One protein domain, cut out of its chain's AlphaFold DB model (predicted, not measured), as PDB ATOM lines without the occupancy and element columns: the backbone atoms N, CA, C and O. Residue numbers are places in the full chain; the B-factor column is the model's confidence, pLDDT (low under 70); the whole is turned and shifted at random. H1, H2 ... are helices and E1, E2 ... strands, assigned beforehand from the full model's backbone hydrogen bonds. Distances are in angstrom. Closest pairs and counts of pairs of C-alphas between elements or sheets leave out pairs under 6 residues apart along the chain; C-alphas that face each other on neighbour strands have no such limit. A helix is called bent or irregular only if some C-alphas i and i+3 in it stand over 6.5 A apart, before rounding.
ATOM      1  N   SER A   2     169.238 137.630 127.860       83.88
ATOM      2  CA  SER A   2     167.766 137.545 127.815       83.88
ATOM      3  C   SER A   2     167.210 138.486 126.728       83.88
ATOM      4  O   SER A   2     167.852 139.503 126.450       83.88
ATOM      5  N   PRO A   3     166.016 138.230 126.154       88.50
ATOM      6  CA  PRO A   3     165.392 139.150 125.194       88.50
ATOM      7  C   PRO A   3     165.241 140.579 125.744       88.50
ATOM      8  O   PRO A   3     165.435 141.559 125.031       88.50
ATOM      9  N   TYR A   4     164.966 140.696 127.047       87.25
ATOM     10  CA  TYR A   4     164.935 141.975 127.756       87.25
ATOM     11  C   TYR A   4     166.294 142.687 127.725       87.25
ATOM     12  O   TYR A   4     166.370 143.863 127.369       87.25
ATOM     13  N   GLN A   5     167.381 141.982 128.060       85.94
ATOM     14  CA  GLN A   5     168.728 142.555 128.007       85.94
ATOM     15  C   GLN A   5     169.096 143.009 126.600       85.94
ATOM     16  O   GLN A   5     169.660 144.085 126.451       85.94
ATOM     17  N   GLU A   6     168.774 142.216 125.579       89.38
ATOM     18  CA  GLU A   6     169.069 142.552 124.182       89.38
ATOM     19  C   GLU A   6     168.342 143.828 123.757       89.38
ATOM     20  O   GLU A   6     168.965 144.740 123.208       89.38
ATOM     21  N   GLN A   7     167.055 143.942 124.101       92.19
ATOM     22  CA  GLN A   7     166.267 145.145 123.849       92.19
ATOM     23  C   GLN A   7     166.869 146.374 124.542       92.19
ATOM     24  O   GLN A   7     167.005 147.429 123.920       92.19
ATOM     25  N   LYS A   8     167.277 146.246 125.811       91.06
ATOM     26  CA  LYS A   8     167.870 147.353 126.575       91.06
ATOM     27  C   LYS A   8     169.260 147.744 126.096       91.06
ATOM     28  O   LYS A   8     169.554 148.929 125.987       91.06
ATOM     29  N   VAL A   9     170.089 146.776 125.728       90.88
ATOM     30  CA  VAL A   9     171.396 147.031 125.113       90.88
ATOM     31  C   VAL A   9     171.237 147.768 123.783       90.88
ATOM     32  O   VAL A   9     171.957 148.734 123.531       90.88
ATOM     33  N   ALA A  10     170.285 147.357 122.941       92.19
ATOM     34  CA  ALA A  10     170.000 148.037 121.679       92.19
ATOM     35  C   ALA A  10     169.508 149.478 121.902       92.19
ATOM     36  O   ALA A  10     169.951 150.398 121.213       92.19
ATOM     37  N   GLU A  11     168.642 149.685 122.894       92.94
ATOM     38  CA  GLU A  11     168.153 151.007 123.288       92.94
ATOM     39  C   GLU A  11     169.300 151.924 123.747       92.94
ATOM     40  O   GLU A  11     169.427 153.039 123.244       92.94
ATOM     41  N   LEU A  12     170.185 151.440 124.624       92.19
ATOM     42  CA  LEU A  12     171.340 152.194 125.123       92.19
ATOM     43  C   LEU A  12     172.305 152.586 123.999       92.19
ATOM     44  O   LEU A  12     172.711 153.745 123.909       92.19
ATOM     45  N   LYS A  13     172.608 151.652 123.089       91.12
ATOM     46  CA  LYS A  13     173.433 151.932 121.904       91.12
ATOM     47  C   LYS A  13     172.799 153.002 121.012       91.12
ATOM     48  O   LYS A  13     173.490 153.920 120.581       91.12
ATOM     49  N   ARG A  14     171.481 152.931 120.777       94.44
ATOM     50  CA  ARG A  14     170.736 153.937 119.996       94.44
ATOM     51  C   ARG A  14     170.773 155.324 120.644       94.44
ATOM     52  O   ARG A  14     170.765 156.323 119.936       94.44
ATOM     53  N   LEU A  15     170.811 155.380 121.973       91.38
ATOM     54  CA  LEU A  15     170.879 156.613 122.758       91.38
ATOM     55  C   LEU A  15     172.309 157.166 122.917       91.38
ATOM     56  O   LEU A  15     172.499 158.142 123.636       91.38
ATOM     57  N   GLY A  16     173.312 156.562 122.272       90.69
ATOM     58  CA  GLY A  16     174.698 157.040 122.309       90.69
ATOM     59  C   GLY A  16     175.472 156.662 123.574       90.69
ATOM     60  O   GLY A  16     176.512 157.254 123.858       90.69
ATOM     61  N   TRP A  17     174.993 155.682 124.340       93.44
ATOM     62  CA  TRP A  17     175.737 155.163 125.482       93.44
ATOM     63  C   TRP A  17     176.887 154.268 125.018       93.44
ATOM     64  O   TRP A  17     176.746 153.488 124.073       93.44
ATOM     65  N   THR A  18     178.014 154.332 125.722       91.62
ATOM     66  CA  THR A  18     179.226 153.575 125.383       91.62
ATOM     67  C   THR A  18     179.394 152.388 126.320       91.62
ATOM     68  O   THR A  18     179.297 152.543 127.534       91.62
ATOM     69  N   GLU A  19     179.652 151.194 125.785       91.19
ATOM     70  CA  GLU A  19     179.930 150.017 126.613       91.19
ATOM     71  C   GLU A  19     181.310 150.148 127.263       91.19
ATOM     72  O   GLU A  19     182.323 150.241 126.574       91.19
ATOM     73  N   VAL A  20     181.349 150.136 128.594       89.50
ATOM     74  CA  VAL A  20     182.589 150.221 129.387       89.50
ATOM     75  C   VAL A  20     183.015 148.861 129.950       89.50
ATOM     76  O   VAL A  20     184.020 148.755 130.649       89.50
ATOM     77  N   GLY A  21     182.264 147.801 129.631       86.00
ATOM     78  CA  GLY A  21     182.589 146.416 129.958       86.00
ATOM     79  C   GLY A  21     181.734 145.845 131.086       86.00
ATOM     80  O   GLY A  21     180.519 146.027 131.118       86.00
ATOM     81  N   LYS A  22     182.366 145.103 131.999       83.06
ATOM     82  CA  LYS A  22     181.702 144.397 133.105       83.06
ATOM     83  C   LYS A  22     182.133 145.007 134.428       83.06
ATOM     84  O   LYS A  22     183.329 145.100 134.692       83.06
ATOM     85  N   ARG A  23     181.181 145.377 135.285       80.25
ATOM     86  CA  ARG A  23     181.463 145.760 136.677       80.25
ATOM     87  C   ARG A  23     180.556 145.000 137.628       80.25
ATOM     88  O   ARG A  23     179.396 144.711 137.335       80.25
ATOM     89  N   TYR A  24     181.113 144.691 138.788       78.44
ATOM     90  CA  TYR A  24     180.361 144.124 139.889       78.44
ATOM     91  C   TYR A  24     179.704 145.253 140.680       78.44
ATOM     92  O   TYR A  24     180.400 146.142 141.169       78.44
ATOM     93  N   LEU A  25     178.375 145.207 140.795       74.75
ATOM     94  CA  LEU A  25     177.653 146.042 141.744       74.75
ATOM     95  C   LEU A  25     177.371 145.207 143.003       74.75
ATOM     96  O   LEU A  25     176.633 144.222 142.898       74.75
ATOM     97  N   PRO A  26     177.941 145.552 144.170       70.19
ATOM     98  CA  PRO A  26     177.686 144.808 145.395       70.19
ATOM     99  C   PRO A  26     176.214 144.932 145.809       70.19
ATOM    100  O   PRO A  26     175.618 146.008 145.758       70.19
ATOM    101  N   GLY A  27     175.618 143.812 146.209       68.50
ATOM    102  CA  GLY A  27     174.247 143.746 146.709       68.50
ATOM    103  C   GLY A  27     173.801 142.301 146.962       68.50
ATOM    104  O   GLY A  27     174.273 141.388 146.277       68.50
ATOM    105  N   PRO A  28     172.910 142.062 147.940       63.06
ATOM    106  CA  PRO A  28     172.465 140.715 148.289       63.06
ATOM    107  C   PRO A  28     171.781 140.040 147.092       63.06
ATOM    108  O   PRO A  28     170.890 140.610 146.468       63.06
ATOM    109  N   GLY A  29     172.236 138.832 146.740       68.31
ATOM    110  CA  GLY A  29     171.682 138.038 145.635       68.31
ATOM    111  C   GLY A  29     171.985 138.557 144.221       68.31
ATOM    112  O   GLY A  29     171.527 137.954 143.249       68.31
ATOM    113  N   ARG A  30     172.763 139.639 144.065       67.81
ATOM    114  CA  ARG A  30     173.052 140.213 142.744       67.81
ATOM    115  C   ARG A  30     174.201 139.493 142.051       67.81
ATOM    116  O   ARG A  30     175.331 139.442 142.536       67.81
ATOM    117  N   ARG A  31     173.907 138.968 140.860       68.94
ATOM    118  CA  ARG A  31     174.936 138.504 139.923       68.94
ATOM    119  C   ARG A  31     175.642 139.720 139.306       68.94
ATOM    120  O   ARG A  31     174.992 140.753 139.137       68.94
ATOM    121  N   PRO A  32     176.931 139.610 138.933       68.19
ATOM    122  CA  PRO A  32     177.646 140.692 138.260       68.19
ATOM    123  C   PRO A  32     176.856 141.208 137.054       68.19
ATOM    124  O   PRO A  32     176.311 140.404 136.290       68.19
ATOM    125  N   ALA A  33     176.796 142.530 136.877       69.50
ATOM    126  CA  ALA A  33     176.223 143.100 135.666       69.50
ATOM    127  C   ALA A  33     177.088 142.663 134.483       69.50
ATOM    128  O   ALA A  33     178.308 142.852 134.475       69.50
ATOM    129  N   GLN A  34     176.462 142.025 133.499       74.00
ATOM    130  CA  GLN A  34     177.185 141.488 132.349       74.00
ATOM    131  C   GLN A  34     177.557 142.575 131.346       74.00
ATOM    132  O   GLN A  34     178.478 142.363 130.563       74.00
ATOM    133  N   HIS A  35     176.853 143.707 131.385       83.06
ATOM    134  CA  HIS A  35     177.104 144.853 130.527       83.06
ATOM    135  C   HIS A  35     176.898 146.125 131.326       83.06
ATOM    136  O   HIS A  35     175.873 146.302 131.990       83.06
ATOM    137  N   VAL A  36     177.891 146.992 131.258       88.62
ATOM    138  CA  VAL A  36     177.868 148.309 131.864       88.62
ATOM    139  C   VAL A  36     178.076 149.310 130.757       88.62
ATOM    140  O   VAL A  36     179.027 149.201 129.979       88.62
ATOM    141  N   TYR A  37     177.165 150.267 130.686       91.75
ATOM    142  CA  TYR A  37     177.237 151.359 129.737       91.75
ATOM    143  C   TYR A  37     177.427 152.668 130.485       91.75
ATOM    144  O   TYR A  37     176.908 152.847 131.583       91.75
ATOM    145  N   GLU A  38     178.165 153.582 129.878       91.31
ATOM    146  CA  GLU A  38     178.402 154.919 130.392       91.31
ATOM    147  C   GLU A  38     177.907 155.953 129.383       91.31
ATOM    148  O   GLU A  38     178.134 155.839 128.175       91.31
ATOM    149  N   LEU A  39     177.233 156.971 129.900       90.38
ATOM    150  CA  LEU A  39     176.900 158.192 129.196       90.38
ATOM    151  C   LEU A  39     177.674 159.326 129.860       90.38
ATOM    152  O   LEU A  39     177.405 159.693 131.003       90.38
ATOM    153  N   SER A  40     178.659 159.862 129.145       84.25
ATOM    154  CA  SER A  40     179.339 161.090 129.552       84.25
ATOM    155  C   SER A  40     178.535 162.278 129.032       84.25
ATOM    156  O   SER A  40     178.391 162.444 127.823       84.25
ATOM    157  N   CYS A  41     178.003 163.096 129.935       78.38
ATOM    158  CA  CYS A  41     177.418 164.388 129.599       78.38
ATOM    159  C   CYS A  41     178.303 165.515 130.147       78.38
ATOM    160  O   CYS A  41     179.172 165.293 130.988       78.38
ATOM    161  N   LEU A  42     178.089 166.743 129.668       73.12
ATOM    162  CA  LEU A  42     178.857 167.924 130.095       73.12
ATOM    163  C   LEU A  42     178.857 168.132 131.622       73.12
ATOM    164  O   LEU A  42     179.759 168.769 132.151       73.12
ATOM    165  N   THR A  43     177.849 167.603 132.317       74.06
ATOM    166  CA  THR A  43     177.610 167.803 133.749       74.06
ATOM    167  C   THR A  43     177.967 166.599 134.624       74.06
ATOM    168  O   THR A  43     177.832 166.699 135.840       74.06
ATOM    169  N   GLY A  44     178.420 165.476 134.054       82.81
ATOM    170  CA  GLY A  44     178.784 164.293 134.835       82.81
ATOM    171  C   GLY A  44     178.804 162.997 134.031       82.81
ATOM    172  O   GLY A  44     178.676 162.984 132.804       82.81
ATOM    173  N   LYS A  45     178.974 161.878 134.737       86.56
ATOM    174  CA  LYS A  45     178.968 160.542 134.139       86.56
ATOM    175  C   LYS A  45     177.810 159.739 134.699       86.56
ATOM    176  O   LYS A  45     177.670 159.589 135.907       86.56
ATOM    177  N   LEU A  46     176.982 159.194 133.818       90.88
ATOM    178  CA  LEU A  46     175.917 158.279 134.197       90.88
ATOM    179  C   LEU A  46     176.321 156.868 133.780       90.88
ATOM    180  O   LEU A  46     176.643 156.633 132.619       90.88
ATOM    181  N   GLN A  47     176.301 155.924 134.713       90.38
ATOM    182  CA  GLN A  47     176.535 154.512 134.442       90.38
ATOM    183  C   GLN A  47     175.232 153.734 134.564       90.38
ATOM    184  O   GLN A  47     174.438 153.966 135.472       90.38
ATOM    185  N   VAL A  48     175.020 152.781 133.664       90.88
ATOM    186  CA  VAL A  48     173.910 151.836 133.735       90.88
ATOM    187  C   VAL A  48     174.438 150.412 133.741       90.88
ATOM    188  O   VAL A  48     175.265 150.024 132.918       90.88
ATOM    189  N   PHE A  49     173.942 149.633 134.692       90.75
ATOM    190  CA  PHE A  49     174.272 148.235 134.905       90.75
ATOM    191  C   PHE A  49     173.106 147.399 134.401       90.75
ATOM    192  O   PHE A  49     171.999 147.478 134.937       90.75
ATOM    193  N   VAL A  50     173.342 146.621 133.349       89.44
ATOM    194  CA  VAL A  50     172.302 145.830 132.692       89.44
ATOM    195  C   VAL A  50     172.362 144.388 133.196       89.44
ATOM    196  O   VAL A  50     173.296 143.631 132.904       89.44
ATOM    197  N   HIS A  51     171.335 143.994 133.946       85.62
ATOM    198  CA  HIS A  51     171.132 142.639 134.459       85.62
ATOM    199  C   HIS A  51     170.060 141.897 133.634       85.62
ATOM    200  O   HIS A  51     169.299 142.529 132.902       85.62
ATOM    201  N   PRO A  52     169.956 140.557 133.743       84.31
ATOM    202  CA  PRO A  52     168.972 139.757 133.001       84.31
ATOM    203  C   PRO A  52     167.513 140.213 133.099       84.31
ATOM    204  O   PRO A  52     166.764 140.001 132.145       84.31
ATOM    205  N   ALA A  53     167.127 140.826 134.219       84.19
ATOM    206  CA  ALA A  53     165.750 141.223 134.516       84.19
ATOM    207  C   ALA A  53     165.602 142.688 134.970       84.19
ATOM    208  O   ALA A  53     164.487 143.136 135.207       84.19
ATOM    209  N   GLU A  54     166.698 143.440 135.112       85.19
ATOM    210  CA  GLU A  54     166.651 144.813 135.627       85.19
ATOM    211  C   GLU A  54     167.780 145.679 135.059       85.19
ATOM    212  O   GLU A  54     168.778 145.176 134.536       85.19
ATOM    213  N   MET A  55     167.613 146.995 135.169       88.94
ATOM    214  CA  MET A  55     168.668 147.975 134.923       88.94
ATOM    215  C   MET A  55     168.833 148.857 136.149       88.94
ATOM    216  O   MET A  55     167.843 149.277 136.745       88.94
ATOM    217  N   ILE A  56     170.078 149.166 136.490       88.25
ATOM    218  CA  ILE A  56     170.401 150.046 137.614       88.25
ATOM    219  C   ILE A  56     171.196 151.224 137.078       88.25
ATOM    220  O   ILE A  56     172.242 151.027 136.465       88.25
ATOM    221  N   TYR A  57     170.707 152.435 137.327       88.31
ATOM    222  CA  TYR A  57     171.381 153.677 136.962       88.31
ATOM    223  C   TYR A  57     172.119 154.238 138.174       88.31
ATOM    224  O   TYR A  57     171.553 154.322 139.264       88.31
ATOM    225  N   LEU A  58     173.369 154.636 137.977       86.88
ATOM    226  CA  LEU A  58     174.192 155.301 138.976       86.88
ATOM    227  C   LEU A  58     174.817 156.545 138.362       86.88
ATOM    228  O   LEU A  58     175.489 156.464 137.335       86.88
TER     229      LEU A  58
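This is residues 2 to 58 of the 60 residues of an uncharacterized protein of Pseudomonas putida (UniProt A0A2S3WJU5). A single, strongly twisted sheet of four antiparallel strands, E1, E2, E3 and E4, makes a wall, and the one named helix, H1, packs over one face of it, running along E2 and E3 while the other face has no named helix over it. The strands come side by side in chain order as a meander, each strand the antiparallel neighbour of the one before, and the loop from E1 to E2 and the tight turn from E2 to E3 reach to the two ends of the longest axis. The printed part has 57 residues with one named helix and four named strands, in the order H1, E1, E2, E3, E4; the sheet's order is E1, E2, E3, E4 and the class is mixed, helices and strands. The whole is compact, with a radius of gyration of the C-alphas of 11.2 A, and spans 34 by 24 by 15 A.

Begin at the inner strands of the sheet, E2, residues 33 to 41, and E3, residues 44 to 50. They form a hairpin and run antiparallel, with 159 degrees between their directions; look at N 39 and O 46, 2.8 A apart, and at N 48 and O 37, also 2.8 A, both within hydrogen-bond range. On one side of E2 find the edge strand E1, residues 18 to 23, antiparallel to E2 at 138 degrees. E1 and E2 are a hairpin too, and N 36 and O 21 are within hydrogen-bond range at 2.8 A. The other edge strand is E4, residues 55 to 58, in a hairpin with E3 and antiparallel to it at 157 degrees; here N 49 and O 56 are 2.8 A apart, within hydrogen-bond range. E1 and E4 are apart. From edge to edge the strands' lines turn by 83 degrees. Now turn to H1, residues 3 to 14, which is on the sheet at a height of 9.7 A over it, making two layers, a helix on one face of a sheet. It lies over E2 and E3 and runs along the strands, at 22 degrees to E2 on the local plane. The closest C-alphas of H1 and E3 are those of Gln 5 and Val 50, 6.7 A apart; those of H1 and E2 are Leu 12 and Tyr 37, 7.5 A apart. Every O i to N i+4 pair in H1 is within hydrogen-bond range.

Find C-alpha 33 at (176.223, 143.100, 135.666); from there E2, the longest strand by residues, runs 22.2 A to C-alpha 41 at (177.418, 164.388, 129.599). E3 goes from Gly 44 to Val 50 over 19.7 A. E4 covers Met 55 to Leu 58, and E1 covers Thr 18 to Arg 23. For the helix, look at C-alpha 3 at (165.392, 139.150, 125.194), where H1 begins; it runs 16.6 A to C-alpha 14 and is not bent.

The two C-alphas farthest apart are those of Gly 29 and Leu 42, at 34.4 A. The first and last printed C-alphas, of Ser 2 and Leu 58, are 21.9 A apart. The printed part has no cut. The links H1 to E1, E2 to E3 and E3 to E4 are tight; the link E1 to E2, with 9 residues, is short, and no link is long. The mean pLDDT of the printed part is 84.4, and the B-factor column falls under 70 at residues 27 to 33, of which Ala 33 belongs to E2.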